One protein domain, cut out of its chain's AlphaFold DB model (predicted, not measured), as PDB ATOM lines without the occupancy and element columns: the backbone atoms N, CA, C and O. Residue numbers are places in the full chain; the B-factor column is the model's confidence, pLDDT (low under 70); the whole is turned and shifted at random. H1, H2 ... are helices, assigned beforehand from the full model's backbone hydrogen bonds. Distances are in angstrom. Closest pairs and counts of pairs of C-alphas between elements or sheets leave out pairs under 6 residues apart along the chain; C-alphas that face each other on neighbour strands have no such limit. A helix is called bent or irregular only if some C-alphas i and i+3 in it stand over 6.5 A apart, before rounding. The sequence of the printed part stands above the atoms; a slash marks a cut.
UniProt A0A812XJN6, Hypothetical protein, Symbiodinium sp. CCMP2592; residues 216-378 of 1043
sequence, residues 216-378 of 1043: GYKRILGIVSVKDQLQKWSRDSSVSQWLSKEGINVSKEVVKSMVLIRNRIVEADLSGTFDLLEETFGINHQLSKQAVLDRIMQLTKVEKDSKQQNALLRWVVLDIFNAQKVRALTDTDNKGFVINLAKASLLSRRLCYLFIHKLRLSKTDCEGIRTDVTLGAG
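This is residues 216 to 378 of the 1043 residues of the protein "Hypothetical protein" of Symbiodinium sp. CCMP2592 (UniProt A0A812XJN6). An elongated assembly of crossed helices ends on one side in a hairpin, where H8 folds back along the longest helix, H7. H5 and H6 lie nearest the middle, H1, H2 and H3 make a crossed cluster at the other end, and H4 lies near H1, H3 and H6 without clearly touching them. The printed part has 163 residues with eight named helices, H1 to H8 in chain order, and no named strand, so its class is all helix. It is only just compact, close to loose, with a radius of gyration of the C-alphas of 18.1 A, and only just elongated, spanning 57 by 38 by 23 A.

Start at H7, residues 335 to 358. H8, residues 365 to 375, touches it and runs opposite ways at a shallow tilt of 15 degrees, a helical hairpin; their closest C-alphas, of Cys 352 and Cys 366, are 5.8 A apart. H6, residues 306 to 326, touches H7 at a steep tilt of 60 degrees, closest at the C-alphas of Val 316 and Ala 342, 5.8 A. H5, residues 290 to 299, touches residues 335 to 343 of H7 alone, at a shallow tilt of 22 degrees, the same way; the closest C-alphas, of Val 292 and Lys 335, are 6.8 A apart. Look next at the hub, H3, residues 252 to 267, which touches four helices. It touches H5, closest at the C-alphas of Ile 261 and Asp 294, 6.9 A, and H6, closest at those of Glu 267 and Asn 310, 6.6 A. H1, residues 216 to 232, is about perpendicular to H3 at 78 degrees and touches it, closest at the C-alphas of Ile 220 and Met 258, 5.3 A. H2, residues 239 to 245, touches H3, closest at the C-alphas of Ser 240 and Lys 252, 5.4 A. H4, residues 271 to 284, is irregular, C-alphas 280 and 283 being 9.5 A apart; it is close to H6 but not clearly touching. In H2, H3, H6 and H7 every O i to N i+4 pair is within hydrogen-bond range, against 12 of 13 in H1, 8 of 10 in H4, 5 of 6 in H5 and 1 of 7 in H8, where 3 of 8 O i to N i+3 pairs are.

Find C-alpha 335 at (123.140, 101.900, 98.315); from there H7 runs 34.3 A to C-alpha 358. H6 is 30.4 A long, H1 24.9 A and H3 22.4 A. H1 begins at C-alpha 216, (131.031, 99.729, 109.653), and H8 ends at C-alpha 375, (128.371, 117.559, 91.474).

The two C-alphas farthest apart, of Lys 245 and Arg 360, are 59.8 A apart. The printed part has no cut, and no link is long. Model confidence is low in residues 324 to 333 and 361 to 378, among others; mean pLDDT of the printed part is 78.4, and of H8 48.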
ATOM      1  N   GLY A 216     130.244  99.025 110.663       77.75
ATOM      2  CA  GLY A 216     131.031  99.729 109.653       77.75
ATOM      3  C   GLY A 216     132.401  99.122 109.365       77.75
ATOM      4  O   GLY A 216     132.565  97.898 109.320       77.75
ATOM      5  N   TYR A 217     133.388  99.998 109.181       83.94
ATOM      6  CA  TYR A 217     134.773  99.585 108.987       83.94
ATOM      7  C   TYR A 217     135.379  99.041 110.291       83.94
ATOM      8  O   TYR A 217     136.158  98.087 110.255       83.94
ATOM      9  N   LYS A 218     134.931  99.528 111.456       84.69
ATOM     10  CA  LYS A 218     135.323  99.003 112.779       84.69
ATOM     11  C   LYS A 218     134.973  97.517 112.952       84.69
ATOM     12  O   LYS A 218     135.788  96.765 113.476       84.69
ATOM     13  N   ARG A 219     133.843  97.030 112.413       85.19
ATOM     14  CA  ARG A 219     133.516  95.583 112.375       85.19
ATOM     15  C   ARG A 219     134.523  94.780 111.549       85.19
ATOM     16  O   ARG A 219     134.892  93.672 111.934       85.19
ATOM     17  N   ILE A 220     134.960  95.337 110.420       87.81
ATOM     18  CA  ILE A 220     135.952  94.723 109.529       87.81
ATOM     19  C   ILE A 220     137.322  94.659 110.219       87.81
ATOM     20  O   ILE A 220     137.962  93.606 110.197       87.81
ATOM     21  N   LEU A 221     137.733  95.735 110.901       87.44
ATOM     22  CA  LEU A 221     138.908  95.733 111.778       87.44
ATOM     23  C   LEU A 221     138.768  94.702 112.909       87.44
ATOM     24  O   LEU A 221     139.735  94.011 113.206       87.44
ATOM     25  N   GLY A 222     137.565  94.527 113.466       87.88
ATOM     26  CA  GLY A 222     137.250  93.508 114.470       87.88
ATOM     27  C   GLY A 222     137.557  92.087 114.026       87.88
ATOM     28  O   GLY A 222     138.354  91.396 114.655       87.88
ATOM     29  N   ILE A 223     136.997  91.666 112.891       88.56
ATOM     30  CA  ILE A 223     137.231  90.315 112.358       88.56
ATOM     31  C   ILE A 223     138.712  90.087 111.998       88.56
ATOM     32  O   ILE A 223     139.203  88.963 112.116       88.56
ATOM     33  N   VAL A 224     139.452  91.136 111.620       88.94
ATOM     34  CA  VAL A 224     140.908  91.050 111.417       88.94
ATOM     35  C   VAL A 224     141.673  90.979 112.745       88.94
ATOM     36  O   VAL A 224     142.557  90.138 112.870       88.94
ATOM     37  N   SER A 225     141.301  91.757 113.765       88.00
ATOM     38  CA  SER A 225     141.934  91.702 115.092       88.00
ATOM     39  C   SER A 225     141.771  90.319 115.734       88.00
ATOM     40  O   SER A 225     142.758  89.753 116.198       88.00
ATOM     41  N   VAL A 226     140.577  89.718 115.658       88.44
ATOM     42  CA  VAL A 226     140.325  88.335 116.114       88.44
ATOM     43  C   VAL A 226     141.167  87.324 115.324       88.44
ATOM     44  O   VAL A 226     141.741  86.404 115.907       88.44
ATOM     45  N   LYS A 227     141.299  87.490 113.999       89.19
ATOM     46  CA  LYS A 227     142.175  86.639 113.173       89.19
ATOM     47  C   LYS A 227     143.627  86.700 113.651       89.19
ATOM     48  O   LYS A 227     144.281  85.667 113.779       89.19
ATOM     49  N   ASP A 228     144.128  87.904 113.889       87.62
ATOM     50  CA  ASP A 228     145.526  88.128 114.229       87.62
ATOM     51  C   ASP A 228     145.813  87.736 115.698       87.62
ATOM     52  O   ASP A 228     146.909  87.263 116.000       87.62
ATOM     53  N   GLN A 229     144.818  87.798 116.594       86.62
ATOM     54  CA  GLN A 229     144.847  87.201 117.942       86.62
ATOM     55  C   GLN A 229     144.887  85.664 117.903       86.62
ATOM     56  O   GLN A 229     145.781  85.071 118.502       86.62
ATOM     57  N   LEU A 230     144.002  85.009 117.142       87.25
ATOM     58  CA  LEU A 230     144.015  83.546 116.973       87.25
ATOM     59  C   LEU A 230     145.344  83.042 116.392       87.25
ATOM     60  O   LEU A 230     145.856  82.003 116.815       87.25
ATOM     61  N   GLN A 231     145.942  83.816 115.481       87.12
ATOM     62  CA  GLN A 231     147.273  83.547 114.943       87.12
ATOM     63  C   GLN A 231     148.377  83.726 116.006       87.12
ATOM     64  O   GLN A 231     149.271  82.885 116.081       87.12
ATOM     65  N   LYS A 232     148.308  84.755 116.869       86.88
ATOM     66  CA  LYS A 232     149.217  84.915 118.030       86.88
ATOM     67  C   LYS A 232     149.096  83.742 119.016       86.88
ATOM     68  O   LYS A 232     150.114  83.245 119.490       86.88
ATOM     69  N   TRP A 233     147.883  83.250 119.274       85.94
ATOM     70  CA  TRP A 233     147.628  82.073 120.119       85.94
ATOM     71  C   TRP A 233     147.899  80.726 119.420       85.94
ATOM     72  O   TRP A 233     147.633  79.676 120.003       85.94
ATOM     73  N   SER A 234     148.442  80.733 118.196       85.00
ATOM     74  CA  SER A 234     148.813  79.532 117.429       85.00
ATOM     75  C   SER A 234     147.664  78.531 117.217       85.00
ATOM     76  O   SER A 234     147.875  77.319 117.268       85.00
ATOM     77  N   ARG A 235     146.437  79.022 116.978       78.38
ATOM     78  CA  ARG A 235     145.257  78.178 116.721       78.38
ATOM     79  C   ARG A 235     144.855  78.152 115.246       78.38
ATOM     80  O   ARG A 235     144.527  79.184 114.670       78.38
ATOM     81  N   ASP A 236     144.728  76.946 114.691       63.78
ATOM     82  CA  ASP A 236     144.170  76.692 113.348       63.78
ATOM     83  C   ASP A 236     142.631  76.832 113.268       63.78
ATOM     84  O   ASP A 236     142.029  76.673 112.203       63.78
ATOM     85  N   SER A 237     141.953  77.122 114.385       72.19
ATOM     86  CA  SER A 237     140.501  77.328 114.408       72.19
ATOM     87  C   SER A 237     140.108  78.536 113.558       72.19
ATOM     88  O   SER A 237     140.533  79.658 113.836       72.19
ATOM     89  N   SER A 238     139.253  78.337 112.550       82.94
ATOM     90  CA  SER A 238     138.855  79.446 111.680       82.94
ATOM     91  C   SER A 238     138.053  80.502 112.447       82.94
ATOM     92  O   SER A 238     137.181  80.170 113.247       82.94
ATOM     93  N   VAL A 239     138.305  81.782 112.150       87.69
ATOM     94  CA  VAL A 239     137.663  82.949 112.796       87.69
ATOM     95  C   VAL A 239     136.135  82.827 112.841       87.69
ATOM     96  O   VAL A 239     135.517  83.160 113.840       87.69
ATOM     97  N   SER A 240     135.534  82.281 111.780       87.75
ATOM     98  CA  SER A 240     134.098  81.977 111.687       87.75
ATOM     99  C   SER A 240     133.621  81.003 112.777       87.75
ATOM    100  O   SER A 240     132.617  81.266 113.432       87.75
ATOM    101  N   GLN A 241     134.361  79.918 113.035       89.25
ATOM    102  CA  GLN A 241     134.029  78.951 114.090       89.25
ATOM    103  C   GLN A 241     134.231  79.524 115.494       89.25
ATOM    104  O   GLN A 241     133.493  79.156 116.400       89.25
ATOM    105  N   TRP A 242     135.226  80.397 115.679       89.50
ATOM    106  CA  TRP A 242     135.448  81.077 116.955       89.50
ATOM    107  C   TRP A 242     134.318  82.077 117.237       89.50
ATOM    108  O   TRP A 242     133.634  81.958 118.244       89.50
ATOM    109  N   LEU A 243     134.016  82.965 116.283       85.38
ATOM    110  CA  LEU A 243     132.922  83.935 116.398       85.38
ATOM    111  C   LEU A 243     131.555  83.267 116.631       85.38
ATOM    112  O   LEU A 243     130.791  83.747 117.464       85.38
ATOM    113  N   SER A 244     131.255  82.139 115.971       86.06
ATOM    114  CA  SER A 244     130.005  81.399 116.207       86.06
ATOM    115  C   SER A 244     129.904  80.754 117.596       86.06
ATOM    116  O   SER A 244     128.782  80.596 118.072       86.06
ATOM    117  N   LYS A 245     131.013  80.417 118.277       85.62
ATOM    118  CA  LYS A 245     130.960  80.000 119.697       85.62
ATOM    119  C   LYS A 245     130.509  81.152 120.592       85.62
ATOM    120  O   LYS A 245     129.655  80.956 121.447       85.62
ATOM    121  N   GLU A 246     130.984  82.359 120.297       80.19
ATOM    122  CA  GLU A 246     130.612  83.589 121.005       80.19
ATOM    123  C   GLU A 246     129.238  84.154 120.584       80.19
ATOM    124  O   GLU A 246     128.905  85.294 120.914       80.19
ATOM    125  N   GLY A 247     128.436  83.383 119.836       78.31
ATOM    126  CA  GLY A 247     127.113  83.769 119.326       78.31
ATOM    127  C   GLY A 247     127.131  84.699 118.103       78.31
ATOM    128  O   GLY A 247     126.078  85.064 117.580       78.31
ATOM    129  N   ILE A 248     128.309  85.080 117.604       81.00
ATOM    130  CA  ILE A 248     128.487  86.031 116.500       81.00
ATOM    131  C   ILE A 248     128.543  85.262 115.169       81.00
ATOM    132  O   ILE A 248     129.604  85.030 114.594       81.00
ATOM    133  N   ASN A 249     127.382  84.862 114.652       82.56
ATOM    134  CA  ASN A 249     127.306  84.064 113.424       82.56
ATOM    135  C   ASN A 249     127.798  84.826 112.176       82.56
ATOM    136  O   ASN A 249     127.157  85.761 111.691       82.56
ATOM    137  N   VAL A 250     128.950  84.402 111.638       84.56
ATOM    138  CA  VAL A 250     129.591  84.958 110.431       84.56
ATOM    139  C   VAL A 250     130.202  83.822 109.604       84.56
ATOM    140  O   VAL A 250     130.980  83.027 110.130       84.56
ATOM    141  N   SER A 251     129.892  83.745 108.304       89.62
ATOM    142  CA  SER A 251     130.434  82.694 107.427       89.62
ATOM    143  C   SER A 251     131.920  82.901 107.089       89.62
ATOM    144  O   SER A 251     132.454  84.013 107.168       89.62
ATOM    145  N   LYS A 252     132.600  81.832 106.662       90.56
ATOM    146  CA  LYS A 252     134.020  81.865 106.259       90.56
ATOM    147  C   LYS A 252     134.257  82.790 105.058       90.56
ATOM    148  O   LYS A 252     135.294  83.445 104.969       90.56
ATOM    149  N   GLU A 253     133.278  82.893 104.167       88.56
ATOM    150  CA  GLU A 253     133.272  83.729 102.963       88.56
ATOM    151  C   GLU A 253     133.132  85.206 103.339       88.56
ATOM    152  O   GLU A 253     133.846  86.049 102.797       88.56
ATOM    153  N   VAL A 254     132.273  85.512 104.318       87.81
ATOM    154  CA  VAL A 254     132.120  86.862 104.878       87.81
ATOM    155  C   VAL A 254     133.402  87.294 105.595       87.81
ATOM    156  O   VAL A 254     133.896  88.387 105.325       87.81
ATOM    157  N   VAL A 255     134.010  86.426 106.415       89.25
ATOM    158  CA  VAL A 255     135.339  86.675 107.014       89.25
ATOM    159  C   VAL A 255     136.384  86.956 105.926       89.25
ATOM    160  O   VAL A 255     137.112  87.944 106.007       89.25
ATOM    161  N   LYS A 256     136.442  86.127 104.874       89.88
ATOM    162  CA  LYS A 256     137.387  86.276 103.755       89.88
ATOM    163  C   LYS A 256     137.190  87.592 102.989       89.88
ATOM    164  O   LYS A 256     138.179  88.222 102.621       89.88
ATOM    165  N   SER A 257     135.941  88.021 102.786       90.31
ATOM    166  CA  SER A 257     135.599  89.340 102.236       90.31
ATOM    167  C   SER A 257     136.099  90.470 103.143       90.31
ATOM    168  O   SER A 257     136.838  91.331 102.671       90.31
ATOM    169  N   MET A 258     135.793  90.442 104.448       92.06
ATOM    170  CA  MET A 258     136.224  91.494 105.380       92.06
ATOM    171  C   MET A 258     137.755  91.621 105.452       92.06
ATOM    172  O   MET A 258     138.278  92.731 105.363       92.06
ATOM    173  N   VAL A 259     138.489  90.503 105.512       91.62
ATOM    174  CA  VAL A 259     139.966  90.496 105.472       91.62
ATOM    175  C   VAL A 259     140.497  91.115 104.167       91.62
ATOM    176  O   VAL A 259     141.433  91.915 104.201       91.62
ATOM    177  N   LEU A 260     139.883  90.801 103.019       91.38
ATOM    178  CA  LEU A 260     140.260  91.372 101.720       91.38
ATOM    179  C   LEU A 260     139.952  92.875 101.633       91.38
ATOM    180  O   LEU A 260     140.774  93.633 101.116       91.38
ATOM    181  N   ILE A 261     138.805  93.316 102.162       92.62
ATOM    182  CA  ILE A 261     138.431  94.734 102.254       92.62
ATOM    183  C   ILE A 261     139.448  95.494 103.115       92.62
ATOM    184  O   ILE A 261     139.972  96.510 102.658       92.62
ATOM    185  N   ARG A 262     139.780  94.993 104.316       92.88
ATOM    186  CA  ARG A 262     140.777  95.614 105.208       92.88
ATOM    187  C   ARG A 262     142.121  95.761 104.517       92.88
ATOM    188  O   ARG A 262     142.667  96.859 104.495       92.88
ATOM    189  N   ASN A 263     142.649  94.680 103.942       92.12
ATOM    190  CA  ASN A 263     143.966  94.720 103.308       92.12
ATOM    191  C   ASN A 263     143.993  95.723 102.149       92.12
ATOM    192  O   ASN A 263     144.900  96.545 102.097       92.12
ATOM    193  N   ARG A 264     142.954  95.772 101.304       91.69
ATOM    194  CA  ARG A 264     142.876  96.777 100.232       91.69
ATOM    195  C   ARG A 264     142.699  98.215 100.723       91.69
ATOM    196  O   ARG A 264     143.223  99.114 100.077       91.69
ATOM    197  N   ILE A 265     142.004  98.457 101.836       92.31
ATOM    198  CA  ILE A 265     141.892  99.801 102.441       92.31
ATOM    199  C   ILE A 265     143.240 100.253 103.031       92.31
ATOM    200  O   ILE A 265     143.612 101.417 102.878       92.31
ATOM    201  N   VAL A 266     144.005  99.336 103.632       91.50
ATOM    202  CA  VAL A 266     145.365  99.608 104.127       91.50
ATOM    203  C   VAL A 266     146.343  99.839 102.967       91.50
ATOM    204  O   VAL A 266     147.020 100.860 102.941       91.50
ATOM    205  N   GLU A 267     146.375  98.956 101.963       92.19
ATOM    206  CA  GLU A 267     147.234  99.090 100.772       92.19
ATOM    207  C   GLU A 267     146.900 100.321  99.905       92.19
ATOM    208  O   GLU A 267     147.749 100.790  99.146       92.19
ATOM    209  N   ALA A 268     145.668 100.834  99.983       91.81
ATOM    210  CA  ALA A 268     145.240 102.063  99.312       91.81
ATOM    211  C   ALA A 268     145.479 103.337 100.144       91.81
ATOM    212  O   ALA A 268     145.170 104.423  99.651       91.81
ATOM    213  N   ASP A 269     146.009 103.221 101.370       92.19
ATOM    214  CA  ASP A 269     146.210 104.336 102.307       92.19
ATOM    215  C   ASP A 269     144.906 105.140 102.516       92.19
ATOM    216  O   ASP A 269     144.801 106.346 102.269       92.19
ATOM    217  N   LEU A 270     143.859 104.398 102.907       91.19
ATOM    218  CA  LEU A 270     142.499 104.895 103.131       91.19
ATOM    219  C   LEU A 270     142.021 104.803 104.588       91.19
ATOM    220  O   LEU A 270     140.965 105.357 104.882       91.19
ATOM    221  N   SER A 271     142.739 104.145 105.508       87.06
ATOM    222  CA  SER A 271     142.249 103.923 106.884       87.06
ATOM    223  C   SER A 271     141.815 105.220 107.577       87.06
ATOM    224  O   SER A 271     140.663 105.325 107.987       87.06
ATOM    225  N   GLY A 272     142.660 106.259 107.567       83.75
ATOM    226  CA  GLY A 272     142.308 107.573 108.126       83.75
ATOM    227  C   GLY A 272     141.194 108.315 107.369       83.75
ATOM    228  O   GLY A 272     140.566 109.207 107.925       83.75
ATOM    229  N   THR A 273     140.894 107.936 106.117       86.75
ATOM    230  CA  THR A 273     139.698 108.428 105.403       86.75
ATOM    231  C   THR A 273     138.430 107.749 105.923       86.75
ATOM    232  O   THR A 273     137.394 108.396 105.990       86.75
ATOM    233  N   PHE A 274     138.502 106.475 106.327       86.06
ATOM    234  CA  PHE A 274     137.388 105.776 106.979       86.06
ATOM    235  C   PHE A 274     137.151 106.258 108.412       86.06
ATOM    236  O   PHE A 274     135.997 106.456 108.781       86.06
ATOM    237  N   ASP A 275     138.208 106.525 109.184       79.75
ATOM    238  CA  ASP A 275     138.066 107.178 110.491       79.75
ATOM    239  C   ASP A 275     137.396 108.556 110.341       79.75
ATOM    240  O   ASP A 275     136.392 108.827 110.994       79.75
ATOM    241  N   LEU A 276     137.859 109.385 109.396       80.31
ATOM    242  CA  LEU A 276     137.277 110.707 109.141       80.31
ATOM    243  C   LEU A 276     135.849 110.650 108.551       80.31
ATOM    244  O   LEU A 276     135.052 111.559 108.779       80.31
ATOM    245  N   LEU A 277     135.493 109.593 107.809       80.31
ATOM    246  CA  LEU A 277     134.118 109.311 107.364       80.31
ATOM    247  C   LEU A 277     133.198 109.028 108.562       80.31
ATOM    248  O   LEU A 277     132.134 109.642 108.671       80.31
ATOM    249  N   GLU A 278     133.615 108.141 109.470       76.88
ATOM    250  CA  GLU A 278     132.856 107.793 110.678       76.88
ATOM    251  C   GLU A 278     132.808 108.965 111.685       76.88
ATOM    252  O   GLU A 278     131.822 109.110 112.407       76.88
ATOM    253  N   GLU A 279     133.805 109.859 111.687       74.94
ATOM    254  CA  GLU A 279     133.776 111.138 112.416       74.94
ATOM    255  C   GLU A 279     132.856 112.185 111.763       74.94
ATOM    256  O   GLU A 279     132.138 112.879 112.474       74.94
ATOM    257  N   THR A 280     132.822 112.301 110.430       75.00
ATOM    258  CA  THR A 280     132.018 113.342 109.747       75.00
ATOM    259  C   THR A 280     130.528 112.981 109.663       75.00
ATOM    260  O   THR A 280     129.680 113.868 109.727       75.00
ATOM    261  N   PHE A 281     130.186 111.696 109.503       73.19
ATOM    262  CA  PHE A 281     128.809 111.245 109.218       73.19
ATOM    263  C   PHE A 281     128.268 110.196 110.201       73.19
ATOM    264  O   PHE A 281     127.139 109.721 110.044       73.19
ATOM    265  N   GLY A 282     129.068 109.783 111.187       72.75
ATOM    266  CA  GLY A 282     128.745 108.637 112.026       72.75
ATOM    267  C   GLY A 282     128.676 107.321 111.240       72.75
ATOM    268  O   GLY A 282     128.997 107.224 110.056       72.75
ATOM    269  N   ILE A 283     128.179 106.285 111.909       66.56
ATOM    270  CA  ILE A 283     128.077 104.907 111.394       66.56
ATOM    271  C   ILE A 283     127.088 104.721 110.220       66.56
ATOM    272  O   ILE A 283     127.035 103.644 109.619       66.56
ATOM    273  N   ASN A 284     126.302 105.752 109.889       69.12
ATOM    274  CA  ASN A 284     125.167 105.676 108.962       69.12
ATOM    275  C   ASN A 284     125.549 105.889 107.481       69.12
ATOM    276  O   ASN A 284     124.727 105.646 106.595       69.12
ATOM    277  N   HIS A 285     126.788 106.296 107.176       78.44
ATOM    278  CA  HIS A 285     127.237 106.463 105.790       78.44
ATOM    279  C   HIS A 285     127.231 105.124 105.023       78.44
ATOM    280  O   HIS A 285     127.683 104.100 105.529       78.44
ATOM    281  N   GLN A 286     126.802 105.092 103.753       82.06
ATOM    282  CA  GLN A 286     126.650 103.815 103.018       82.06
ATOM    283  C   GLN A 286     127.961 103.016 102.862       82.06
ATOM    284  O   GLN A 286     127.908 101.802 102.674       82.06
ATOM    285  N   LEU A 287     129.132 103.658 102.982       85.50
ATOM    286  CA  LEU A 287     130.436 102.982 103.010       85.50
ATOM    287  C   LEU A 287     130.659 102.111 104.268       85.50
ATOM    288  O   LEU A 287     131.626 101.361 104.308       85.50
ATOM    289  N   SER A 288     129.775 102.157 105.272       80.69
ATOM    290  CA  SER A 288     129.816 101.266 106.440       80.69
ATOM    291  C   SER A 288     129.238  99.878 106.113       80.69
ATOM    292  O   SER A 288     129.608  98.870 106.718       80.69
ATOM    293  N   LYS A 289     128.362  99.778 105.102       85.19
ATOM    294  CA  LYS A 289     127.781  98.505 104.660       85.19
ATOM    295  C   LYS A 289     128.833  97.693 103.897       85.19
ATOM    296  O   LYS A 289     129.196  98.045 102.776       85.19
ATOM    297  N   GLN A 290     129.247  96.545 104.443       88.31
ATOM    298  CA  GLN A 290     130.198  95.611 103.810       88.31
ATOM    299  C   GLN A 290     129.873  95.348 102.324       88.31
ATOM    300  O   GLN A 290     130.730  95.516 101.465       88.31
ATOM    301  N   ALA A 291     128.608  95.058 101.998       87.75
ATOM    302  CA  ALA A 291     128.157  94.785 100.629       87.75
ATOM    303  C   ALA A 291     128.187  96.001  99.668       87.75
ATOM    304  O   ALA A 291     127.889  95.853  98.479       87.75
ATOM    305  N   VAL A 292     128.489  97.208 100.161       89.25
ATOM    306  CA  VAL A 292     128.849  98.386  99.349       89.25
ATOM    307  C   VAL A 292     130.356  98.384  99.105       89.25
ATOM    308  O   VAL A 292     130.775  98.500  97.954       89.25
ATOM    309  N   LEU A 293     131.159  98.158 100.152       90.94
ATOM    310  CA  LEU A 293     132.615  98.033 100.046       90.94
ATOM    311  C   LEU A 293     133.024  96.894  99.108       90.94
ATOM    312  O   LEU A 293     133.747  97.164  98.157       90.94
ATOM    313  N   ASP A 294     132.495  95.675  99.269       92.25
ATOM    314  CA  ASP A 294     132.715  94.545  98.345       92.25
ATOM    315  C   ASP A 294     132.474  94.942  96.883       92.25
ATOM    316  O   ASP A 294     133.251  94.597  95.990       92.25
ATOM    317  N   ARG A 295     131.403  95.700  96.616       92.75
ATOM    318  CA  ARG A 295     131.056  96.096  95.250       92.75
ATOM    319  C   ARG A 295     131.968  97.200  94.716       92.75
ATOM    320  O   ARG A 295     132.274  97.182  93.527       92.75
ATOM    321  N   ILE A 296     132.458  98.101  95.566       92.31
ATOM    322  CA  ILE A 296     133.506  99.071  95.208       92.31
ATOM    323  C   ILE A 296     134.844  98.350  94.973       92.31
ATOM    324  O   ILE A 296     135.527  98.655  93.994       92.31
ATOM    325  N   MET A 297     135.191  97.333  95.774       93.31
ATOM    326  CA  MET A 297     136.369  96.486  95.539       93.31
ATOM    327  C   MET A 297     136.285  95.785  94.179       93.31
ATOM    328  O   MET A 297     137.264  95.788  93.436       93.31
ATOM    329  N   GLN A 298     135.119  95.238  93.821       92.69
ATOM    330  CA  GLN A 298     134.877  94.623  92.510       92.69
ATOM    331  C   GLN A 298     134.975  95.637  91.358       92.69
ATOM    332  O   GLN A 298     135.627  95.345  90.361       92.69
ATOM    333  N   LEU A 299     134.370  96.824  91.488       90.81
ATOM    334  CA  LEU A 299     134.408  97.876  90.457       90.81
ATOM    335  C   LEU A 299     135.811  98.462  90.233       90.81
ATOM    336  O   LEU A 299     136.109  98.931  89.141       90.81
ATOM    337  N   THR A 300     136.661  98.437  91.260       93.25
ATOM    338  CA  THR A 300     138.045  98.941  91.213       93.25
ATOM    339  C   THR A 300     139.076  97.840  90.954       93.25
ATOM    340  O   THR A 300     140.270  98.131  90.936       93.25
ATOM    341  N   LYS A 301     138.650  96.579  90.771       92.81
ATOM    342  CA  LYS A 301     139.549  95.449  90.504       92.81
ATOM    343  C   LYS A 301     140.266  95.657  89.167       92.81
ATOM    344  O   LYS A 301     139.615  95.795  88.135       92.81
ATOM    345  N   VAL A 302     141.594  95.588  89.182       88.81
ATOM    346  CA  VAL A 302     142.423  95.520  87.970       88.81
ATOM    347  C   VAL A 302     143.212  94.224  88.025       88.81
ATOM    348  O   VAL A 302     143.845  93.905  89.030       88.81
ATOM    349  N   GLU A 303     143.143  93.429  86.963       89.69
ATOM    350  CA  GLU A 303     143.840  92.149  86.943       89.69
ATOM    351  C   GLU A 303     145.341  92.362  86.749       89.69
ATOM    352  O   GLU A 303     145.762  93.070  85.840       89.69
ATOM    353  N   LYS A 304     146.146  91.716  87.601       89.25
ATOM    354  CA  LYS A 304     147.621  91.735  87.588       89.25
ATOM    355  C   LYS A 304     148.282  93.080  87.959       89.25
ATOM    356  O   LYS A 304     149.495  93.083  88.135       89.25
ATOM    357  N   ASP A 305     147.529  94.163  88.189       90.81
ATOM    358  CA  ASP A 305     148.054  95.431  88.733       90.81
ATOM    359  C   ASP A 305     147.348  95.849  90.039       90.81
ATOM    360  O   ASP A 305     146.298  96.500  90.047       90.81
ATOM    361  N   SER A 306     147.964  95.504  91.175       88.94
ATOM    362  CA  SER A 306     147.507  95.922  92.505       88.94
ATOM    363  C   SER A 306     147.701  97.421  92.770       88.94
ATOM    364  O   SER A 306     146.905  98.008  93.506       88.94
ATOM    365  N   LYS A 307     148.701  98.072  92.157       89.25
ATOM    366  CA  LYS A 307     148.958  99.509  92.339       89.25
ATOM    367  C   LYS A 307     147.849 100.329  91.692       89.25
ATOM    368  O   LYS A 307     147.280 101.199  92.350       89.25
ATOM    369  N   GLN A 308     147.483 100.019  90.447       87.38
ATOM    370  CA  GLN A 308     146.361 100.674  89.770       87.38
ATOM    371  C   GLN A 308     145.032 100.370  90.475       87.38
ATOM    372  O   GLN A 308     144.258 101.291  90.731       87.38
ATOM    373  N   GLN A 309     144.792  99.112  90.859       91.12
ATOM    374  CA  GLN A 309     143.606  98.698  91.617       91.12
ATOM    375  C   GLN A 309     143.425  99.491  92.929       91.12
ATOM    376  O   GLN A 309     142.312  99.912  93.265       91.12
ATOM    377  N   ASN A 310     144.503  99.712  93.681       91.19
ATOM    378  CA  ASN A 310     144.439 100.412  94.964       91.19
ATOM    379  C   ASN A 310     144.435 101.941  94.793       91.19
ATOM    380  O   ASN A 310     143.731 102.625  95.533       91.19
ATOM    381  N   ALA A 311     145.081 102.486  93.756       86.88
ATOM    382  CA  ALA A 311     144.952 103.899  93.387       86.88
ATOM    383  C   ALA A 311     143.522 104.264  92.934       86.88
ATOM    384  O   ALA A 311     142.987 105.291  93.353       86.88
ATOM    385  N   LEU A 312     142.874 103.408  92.131       88.44
ATOM    386  CA  LEU A 312     141.468 103.575  91.737       88.44
ATOM    387  C   LEU A 312     140.531 103.501  92.949       88.44
ATOM    388  O   LEU A 312     139.601 104.297  93.042       88.44
ATOM    389  N   LEU A 313     140.792 102.590  93.893       93.81
ATOM    390  CA  LEU A 313     140.045 102.505  95.150       93.81
ATOM    391  C   LEU A 313     140.199 103.762  96.008       93.81
ATOM    392  O   LEU A 313     139.186 104.328  96.419       93.81
ATOM    393  N   ARG A 314     141.440 104.215  96.243       91.44
ATOM    394  CA  ARG A 314     141.731 105.440  97.001       91.44
ATOM    395  C   ARG A 314     140.939 106.616  96.448       91.44
ATOM    396  O   ARG A 314     140.257 107.323  97.184       91.44
ATOM    397  N   TRP A 315     141.004 106.787  95.135       86.00
ATOM    398  CA  TRP A 315     140.383 107.903  94.447       86.00
ATOM    399  C   TRP A 315     138.844 107.826  94.446       86.00
ATOM    400  O   TRP A 315     138.195 108.816  94.772       86.00
ATOM    401  N   VAL A 316     138.251 106.647  94.213       89.25
ATOM    402  CA  VAL A 316     136.790 106.442  94.315       89.25
ATOM    403  C   VAL A 316     136.264 106.726  95.725       89.25
ATOM    404  O   VAL A 316     135.224 107.362  95.865       89.25
ATOM    405  N   VAL A 317     136.960 106.284  96.779       89.94
ATOM    406  CA  VAL A 317     136.519 106.530  98.164       89.94
ATOM    407  C   VAL A 317     136.634 108.012  98.535       89.94
ATOM    408  O   VAL A 317     135.720 108.538  99.166       89.94
ATOM    409  N   LEU A 318     137.688 108.708  98.093       87.81
ATOM    410  CA  LEU A 318     137.845 110.151  98.316       87.81
ATOM    411  C   LEU A 318     136.777 110.984  97.589       87.81
ATOM    412  O   LEU A 318     136.224 111.909  98.181       87.81
ATOM    413  N   ASP A 319     136.438 110.651  96.342       83.44
ATOM    414  CA  ASP A 319     135.375 111.354  95.615       83.44
ATOM    415  C   ASP A 319     133.981 111.065  96.224       83.44
ATOM    416  O   ASP A 319     133.168 111.983  96.347       83.44
ATOM    417  N   ILE A 320     133.718 109.840  96.710       84.12
ATOM    418  CA  ILE A 320     132.493 109.524  97.476       84.12
ATOM    419  C   ILE A 320     132.434 110.318  98.789       84.12
ATOM    420  O   ILE A 320     131.381 110.861  99.117       84.12
ATOM    421  N   PHE A 321     133.545 110.415  99.523       83.25
ATOM    422  CA  PHE A 321     133.647 111.193 100.762       83.25
ATOM    423  C   PHE A 321     133.352 112.681 100.527       83.25
ATOM    424  O   PHE A 321     132.548 113.276 101.246       83.25
ATOM    425  N   ASN A 322     133.925 113.271  99.475       79.31
ATOM    426  CA  ASN A 322     133.675 114.666  99.109       79.31
ATOM    427  C   ASN A 322     132.211 114.901  98.697       79.31
ATOM    428  O   ASN A 322     131.589 115.853  99.165       79.31
ATOM    429  N   ALA A 323     131.614 114.007  97.904       70.94
ATOM    430  CA  ALA A 323     130.198 114.104  97.542       70.94
ATOM    431  C   ALA A 323     129.250 113.909  98.743       70.94
ATOM    432  O   ALA A 323     128.175 114.508  98.776       70.94
ATOM    433  N   GLN A 324     129.636 113.102  99.740       67.00
ATOM    434  CA  GLN A 324     128.886 112.948 100.992       67.00
ATOM    435  C   GLN A 324     128.970 114.206 101.869       67.00
ATOM    436  O   GLN A 324     127.962 114.574 102.465       67.00
ATOM    437  N   LYS A 325     130.088 114.952 101.864       59.69
ATOM    438  CA  LYS A 325     130.156 116.275 102.528       59.69
ATOM    439  C   LYS A 325     129.163 117.275 101.936       59.69
ATOM    440  O   LYS A 325     128.575 118.056 102.673       59.69
ATOM    441  N   VAL A 326     128.957 117.226 100.620       48.97
ATOM    442  CA  VAL A 326     127.992 118.080  99.905       48.97
ATOM    443  C   VAL A 326     126.542 117.597 100.088       48.97
ATOM    444  O   VAL A 326     125.605 118.358  99.859       48.97
ATOM    445  N   ARG A 327     126.319 116.343 100.508       52.69
ATOM    446  CA  ARG A 327     124.980 115.749 100.650       52.69
ATOM    447  C   ARG A 327     124.798 115.050 101.993       52.69
ATOM    448  O   ARG A 327     124.996 113.839 102.101       52.69
ATOM    449  N   ALA A 328     124.298 115.805 102.970       46.41
ATOM    450  CA  ALA A 328     123.771 115.302 104.238       46.41
ATOM    451  C   ALA A 328     122.494 114.453 104.029       46.41
ATOM    452  O   ALA A 328     121.378 114.866 104.336       46.41
ATOM    453  N   LEU A 329     122.660 113.257 103.461       44.75
ATOM    454  CA  LEU A 329     121.602 112.271 103.257       44.75
ATOM    455  C   LEU A 329     121.571 111.309 104.446       44.75
ATOM    456  O   LEU A 329     122.246 110.282 104.454       44.75
ATOM    457  N   THR A 330     120.752 111.656 105.436       44.62
ATOM    458  CA  THR A 330     120.426 110.829 106.611       44.62
ATOM    459  C   THR A 330     119.610 109.573 106.274       44.62
ATOM    460  O   THR A 330     119.430 108.711 107.131       44.62
ATOM    461  N   ASP A 331     119.133 109.447 105.034       50.78
ATOM    462  CA  ASP A 331     118.287 108.345 104.578       50.78
ATOM    463  C   ASP A 331     119.087 107.052 104.315       50.78
ATOM    464  O   ASP A 331     120.052 107.002 103.535       50.78
ATOM    465  N   THR A 332     118.673 105.984 104.997       52.41
ATOM    466  CA  THR A 332     119.533 104.850 105.343       52.41
ATOM    467  C   THR A 332     119.766 103.851 104.216       52.41
ATOM    468  O   THR A 332     120.667 103.021 104.371       52.41
ATOM    469  N   ASP A 333     119.085 103.928 103.064       54.69
ATOM    470  CA  ASP A 333     119.200 102.908 101.999       54.69
ATOM    471  C   ASP A 333     119.640 103.393 100.602       54.69
ATOM    472  O   ASP A 333     119.456 102.725  99.583       54.69
ATOM    473  N   ASN A 334     120.396 104.494 100.555       71.62
ATOM    474  CA  ASN A 334     121.036 105.036  99.344       71.62
ATOM    475  C   ASN A 334     122.194 104.183  98.744       71.62
ATOM    476  O   ASN A 334     123.112 104.704  98.099       71.62
ATOM    477  N   LYS A 335     122.158 102.849  98.888       81.31
ATOM    478  CA  LYS A 335     123.140 101.900  98.315       81.31
ATOM    479  C   LYS A 335     123.282 102.054  96.798       81.31
ATOM    480  O   LYS A 335     124.398 102.046  96.278       81.31
ATOM    481  N   GLY A 336     122.164 102.203  96.085       79.94
ATOM    482  CA  GLY A 336     122.160 102.377  94.627       79.94
ATOM    483  C   GLY A 336     122.876 103.656  94.182       79.94
ATOM    484  O   GLY A 336     123.649 103.622  93.224       79.94
ATOM    485  N   PHE A 337     122.682 104.755  94.919       81.38
ATOM    486  CA  PHE A 337     123.332 106.038  94.653       81.38
ATOM    487  C   PHE A 337     124.856 105.941  94.792       81.38
ATOM    488  O   PHE A 337     125.567 106.258  93.842       81.38
ATOM    489  N   VAL A 338     125.372 105.417  95.910       83.56
ATOM    490  CA  VAL A 338     126.830 105.349  96.146       83.56
ATOM    491  C   VAL A 338     127.541 104.398  95.173       83.56
ATOM    492  O   VAL A 338     128.634 104.705  94.705       83.56
ATOM    493  N   ILE A 339     126.903 103.293  94.769       85.94
ATOM    494  CA  ILE A 339     127.450 102.413  93.721       85.94
ATOM    495  C   ILE A 339     127.406 103.065  92.327       85.94
ATOM    496  O   ILE A 339     128.266 102.775  91.497       85.94
ATOM    497  N   ASN A 340     126.451 103.956  92.049       81.12
ATOM    498  CA  ASN A 340     126.441 104.725  90.803       81.12
ATOM    499  C   ASN A 340     127.453 105.879  90.822       81.12
ATOM    500  O   ASN A 340     128.108 106.100  89.807       81.12
ATOM    501  N   LEU A 341     127.665 106.533  91.966       81.25
ATOM    502  CA  LEU A 341     128.724 107.525  92.149       81.25
ATOM    503  C   LEU A 341     130.115 106.902  91.958       81.25
ATOM    504  O   LEU A 341     130.919 107.443  91.210       81.25
ATOM    505  N   ALA A 342     130.359 105.703  92.502       84.88
ATOM    506  CA  ALA A 342     131.596 104.956  92.256       84.88
ATOM    507  C   ALA A 342     131.859 104.710  90.753       84.88
ATOM    508  O   ALA A 342     132.991 104.843  90.288       84.88
ATOM    509  N   LYS A 343     130.815 104.387  89.970       84.25
ATOM    510  CA  LYS A 343     130.921 104.265  88.501       84.25
ATOM    511  C   LYS A 343     131.170 105.617  87.829       84.25
ATOM    512  O   LYS A 343     131.975 105.671  86.905       84.25
ATOM    513  N   ALA A 344     130.481 106.675  88.261       76.81
ATOM    514  CA  ALA A 344     130.611 108.020  87.700       76.81
ATOM    515  C   ALA A 344     132.030 108.570  87.900       76.81
ATOM    516  O   ALA A 344     132.630 109.063  86.945       76.81
ATOM    517  N   SER A 345     132.621 108.366  89.083       80.12
ATOM    518  CA  SER A 345     134.047 108.586  89.320       80.12
ATOM    519  C   SER A 345     134.884 107.763  88.332       80.12
ATOM    520  O   SER A 345     135.607 108.335  87.519       80.12
ATOM    521  N   LEU A 346     134.777 106.426  88.315       83.25
ATOM    522  CA  LEU A 346     135.613 105.580  87.439       83.25
ATOM    523  C   LEU A 346     135.518 105.952  85.944       83.25
ATOM    524  O   LEU A 346     136.529 105.910  85.238       83.25
ATOM    525  N   LEU A 347     134.340 106.371  85.473       77.44
ATOM    526  CA  LEU A 347     134.146 106.933  84.136       77.44
ATOM    527  C   LEU A 347     134.885 108.268  83.967       77.44
ATOM    528  O   LEU A 347     135.644 108.413  83.011       77.44
ATOM    529  N   SER A 348     134.734 109.200  84.909       71.81
ATOM    530  CA  SER A 348     135.419 110.502  84.898       71.81
ATOM    531  C   SER A 348     136.941 110.341  84.835       71.81
ATOM    532  O   SER A 348     137.588 110.972  84.004       71.81
ATOM    533  N   ARG A 349     137.533 109.411  85.603       77.50
ATOM    534  CA  ARG A 349     138.982 109.131  85.515       77.50
ATOM    535  C   ARG A 349     139.392 108.586  84.152       77.50
ATOM    536  O   ARG A 349     140.470 108.931  83.668       77.50
ATOM    537  N   ARG A 350     138.555 107.746  83.535       76.38
ATOM    538  CA  ARG A 350     138.793 107.215  82.186       76.38
ATOM    539  C   ARG A 350     138.707 108.318  81.127       76.38
ATOM    540  O   ARG A 350     139.522 108.305  80.210       76.38
ATOM    541  N   LEU A 351     137.791 109.277  81.279       68.81
ATOM    542  CA  LEU A 351     137.704 110.466  80.427       68.81
ATOM    543  C   LEU A 351     138.937 111.363  80.599       68.81
ATOM    544  O   LEU A 351     139.634 111.585  79.615       68.81
ATOM    545  N   CYS A 352     139.314 111.749  81.825       66.94
ATOM    546  CA  CYS A 352     140.549 112.510  82.077       66.94
ATOM    547  C   CYS A 352     141.798 111.808  81.508       66.94
ATOM    548  O   CYS A 352     142.671 112.456  80.939       66.94
ATOM    549  N   TYR A 353     141.891 110.477  81.620       73.94
ATOM    550  CA  TYR A 353     142.994 109.710  81.029       73.94
ATOM    551  C   TYR A 353     142.997 109.778  79.492       73.94
ATOM    552  O   TYR A 353     144.054 109.953  78.891       73.94
ATOM    553  N   LEU A 354     141.833 109.670  78.841       70.38
ATOM    554  CA  LEU A 354     141.714 109.840  77.388       70.38
ATOM    555  C   LEU A 354     142.057 111.273  76.958       70.38
ATOM    556  O   LEU A 354     142.783 111.458  75.986       70.38
ATOM    557  N   PHE A 355     141.605 112.280  77.699       70.06
ATOM    558  CA  PHE A 355     141.876 113.687  77.416       70.06
ATOM    559  C   PHE A 355     143.377 114.006  77.501       70.06
ATOM    560  O   PHE A 355     143.943 114.508  76.532       70.06
ATOM    561  N   ILE A 356     144.057 113.582  78.571       67.25
ATOM    562  CA  ILE A 356     145.510 113.763  78.724       67.25
ATOM    563  C   ILE A 356     146.296 112.943  77.680       67.25
ATOM    564  O   ILE A 356     147.167 113.473  76.996       67.25
ATOM    565  N   HIS A 357     146.006 111.645  77.518       64.81
ATOM    566  CA  HIS A 357     146.867 110.740  76.735       64.81
ATOM    567  C   HIS A 357     146.471 110.549  75.262       64.81
ATOM    568  O   HIS A 357     147.235 109.930  74.515       64.81
ATOM    569  N   LYS A 358     145.298 111.028  74.826       70.44
ATOM    570  CA  LYS A 358     144.858 110.988  73.415       70.44
ATOM    571  C   LYS A 358     144.597 112.371  72.834       70.44
ATOM    572  O   LYS A 358     145.003 112.591  71.701       70.44
ATOM    573  N   LEU A 359     143.994 113.284  73.598       62.44
ATOM    574  CA  LEU A 359     143.738 114.660  73.143       62.44
ATOM    575  C   LEU A 359     144.854 115.652  73.523       62.44
ATOM    576  O   LEU A 359     144.838 116.784  73.063       62.44
ATOM    577  N   ARG A 360     145.851 115.219  74.315       76.19
ATOM    578  CA  ARG A 360     146.997 116.027  74.786       76.19
ATOM    579  C   ARG A 360     146.616 117.262  75.618       76.19
ATOM    580  O   ARG A 360     147.448 118.150  75.784       76.19
ATOM    581  N   LEU A 361     145.402 117.294  76.171       64.75
ATOM    582  CA  LEU A 361     144.977 118.334  77.110       64.75
ATOM    583  C   LEU A 361     145.871 118.319  78.355       64.75
ATOM    584  O   LEU A 361     146.329 117.257  78.797       64.75
ATOM    585  N   SER A 362     146.136 119.495  78.923       68.00
ATOM    586  CA  SER A 362     147.005 119.614  80.086       68.00
ATOM    587  C   SER A 362     146.343 118.987  81.318       68.00
ATOM    588  O   SER A 362     145.117 118.850  81.420       68.00
ATOM    589  N   LYS A 363     147.167 118.578  82.290       57.44
ATOM    590  CA  LYS A 363     146.665 118.016  83.553       57.44
ATOM    591  C   LYS A 363     145.789 119.030  84.300       57.44
ATOM    592  O   LYS A 363     144.810 118.621  84.913       57.44
ATOM    593  N   THR A 364     146.138 120.312  84.219       62.84
ATOM    594  CA  THR A 364     145.404 121.447  84.792       62.84
ATOM    595  C   THR A 364     144.034 121.632  84.138       62.84
ATOM    596  O   THR A 364     143.039 121.678  84.856       62.84
ATOM    597  N   ASP A 365     143.943 121.602  82.805       55.56
ATOM    598  CA  ASP A 365     142.661 121.719  82.082       55.56
ATOM    599  C   ASP A 365     141.721 120.570  82.486       55.56
ATOM    600  O   ASP A 365     140.536 120.756  82.756       55.56
ATOM    601  N   CYS A 366     142.284 119.363  82.613       53.03
ATOM    602  CA  CYS A 366     141.562 118.165  83.033       53.03
ATOM    603  C   CYS A 366     141.168 118.151  84.523       53.03
ATOM    604  O   CYS A 366     140.374 117.293  84.921       53.03
ATOM    605  N   GLU A 367     141.713 119.048  85.349       50.12
ATOM    606  CA  GLU A 367     141.385 119.148  86.776       50.12
ATOM    607  C   GLU A 367     140.133 119.999  87.036       50.12
ATOM    608  O   GLU A 367     139.412 119.685  87.982       50.12
ATOM    609  N   GLY A 368     139.778 120.941  86.151       53.66
ATOM    610  CA  GLY A 368     138.478 121.636  86.194       53.66
ATOM    611  C   GLY A 368     137.292 120.690  85.955       53.66
ATOM    612  O   GLY A 368     136.355 120.644  86.754       53.66
ATOM    613  N   ILE A 369     137.405 119.828  84.934       50.78
ATOM    614  CA  ILE A 369     136.399 118.821  84.515       50.78
ATOM    615  C   ILE A 369     135.962 117.900  85.671       50.78
ATOM    616  O   ILE A 369     134.834 117.402  85.714       50.78
ATOM    617  N   ARG A 370     136.857 117.663  86.638       46.56
ATOM    618  CA  ARG A 370     136.608 116.809  87.808       46.56
ATOM    619  C   ARG A 370     135.451 117.321  88.678       46.56
ATOM    620  O   ARG A 370     134.743 116.513  89.287       46.56
ATOM    621  N   THR A 371     135.287 118.637  88.758       47.19
ATOM    622  CA  THR A 371     134.380 119.307  89.697       47.19
ATOM    623  C   THR A 371     132.922 119.172  89.257       47.19
ATOM    624  O   THR A 371     132.085 118.694  90.022       47.19
ATOM    625  N   ASP A 372     132.621 119.477  87.994       43.50
ATOM    626  CA  ASP A 372     131.238 119.529  87.502       43.50
ATOM    627  C   ASP A 372     130.610 118.138  87.362       43.50
ATOM    628  O   ASP A 372     129.464 117.901  87.765       43.50
ATOM    629  N   VAL A 373     131.381 117.172  86.848       46.38
ATOM    630  CA  VAL A 373     130.886 115.812  86.577       46.38
ATOM    631  C   VAL A 373     130.527 115.061  87.869       46.38
ATOM    632  O   VAL A 373     129.656 114.186  87.842       46.38
ATOM    633  N   THR A 374     131.142 115.419  89.005       42.84
ATOM    634  CA  THR A 374     130.854 114.823  90.325       42.84
ATOM    635  C   THR A 374     129.730 115.522  91.097       42.84
ATOM    636  O   THR A 374     129.082 114.876  91.925       42.84
ATOM    637  N   LEU A 375     129.440 116.797  90.812       42.53
ATOM    638  CA  LEU A 375     128.371 117.559  91.474       42.53
ATOM    639  C   LEU A 375     127.002 117.431  90.779       42.53
ATOM    640  O   LEU A 375     125.972 117.458  91.463       42.53
ATOM    641  N   GLY A 376     126.980 117.229  89.454       41.06
ATOM    642  CA  GLY A 376     125.770 117.171  88.619       41.06
ATOM    643  C   GLY A 376     124.644 116.277  89.168       41.06
ATOM    644  O   GLY A 376     124.756 115.050  89.240       41.06
ATOM    645  N   ALA A 377     123.526 116.894  89.559       45.81
ATOM    646  CA  ALA A 377     122.424 116.232  90.253       45.81
ATOM    647  C   ALA A 377     121.251 115.870  89.321       45.81
ATOM    648  O   ALA A 377     120.498 116.737  88.897       45.81
ATOM    649  N   GLY A 378     121.041 114.568  89.096       38.72
ATOM    650  CA  GLY A 378     119.856 114.033  88.410       38.72
ATOM    651  C   GLY A 378     120.163 113.466  87.022       38.72
ATOM    652  O   GLY A 378     120.608 114.182  86.136       38.72
TER     653      GLY A 378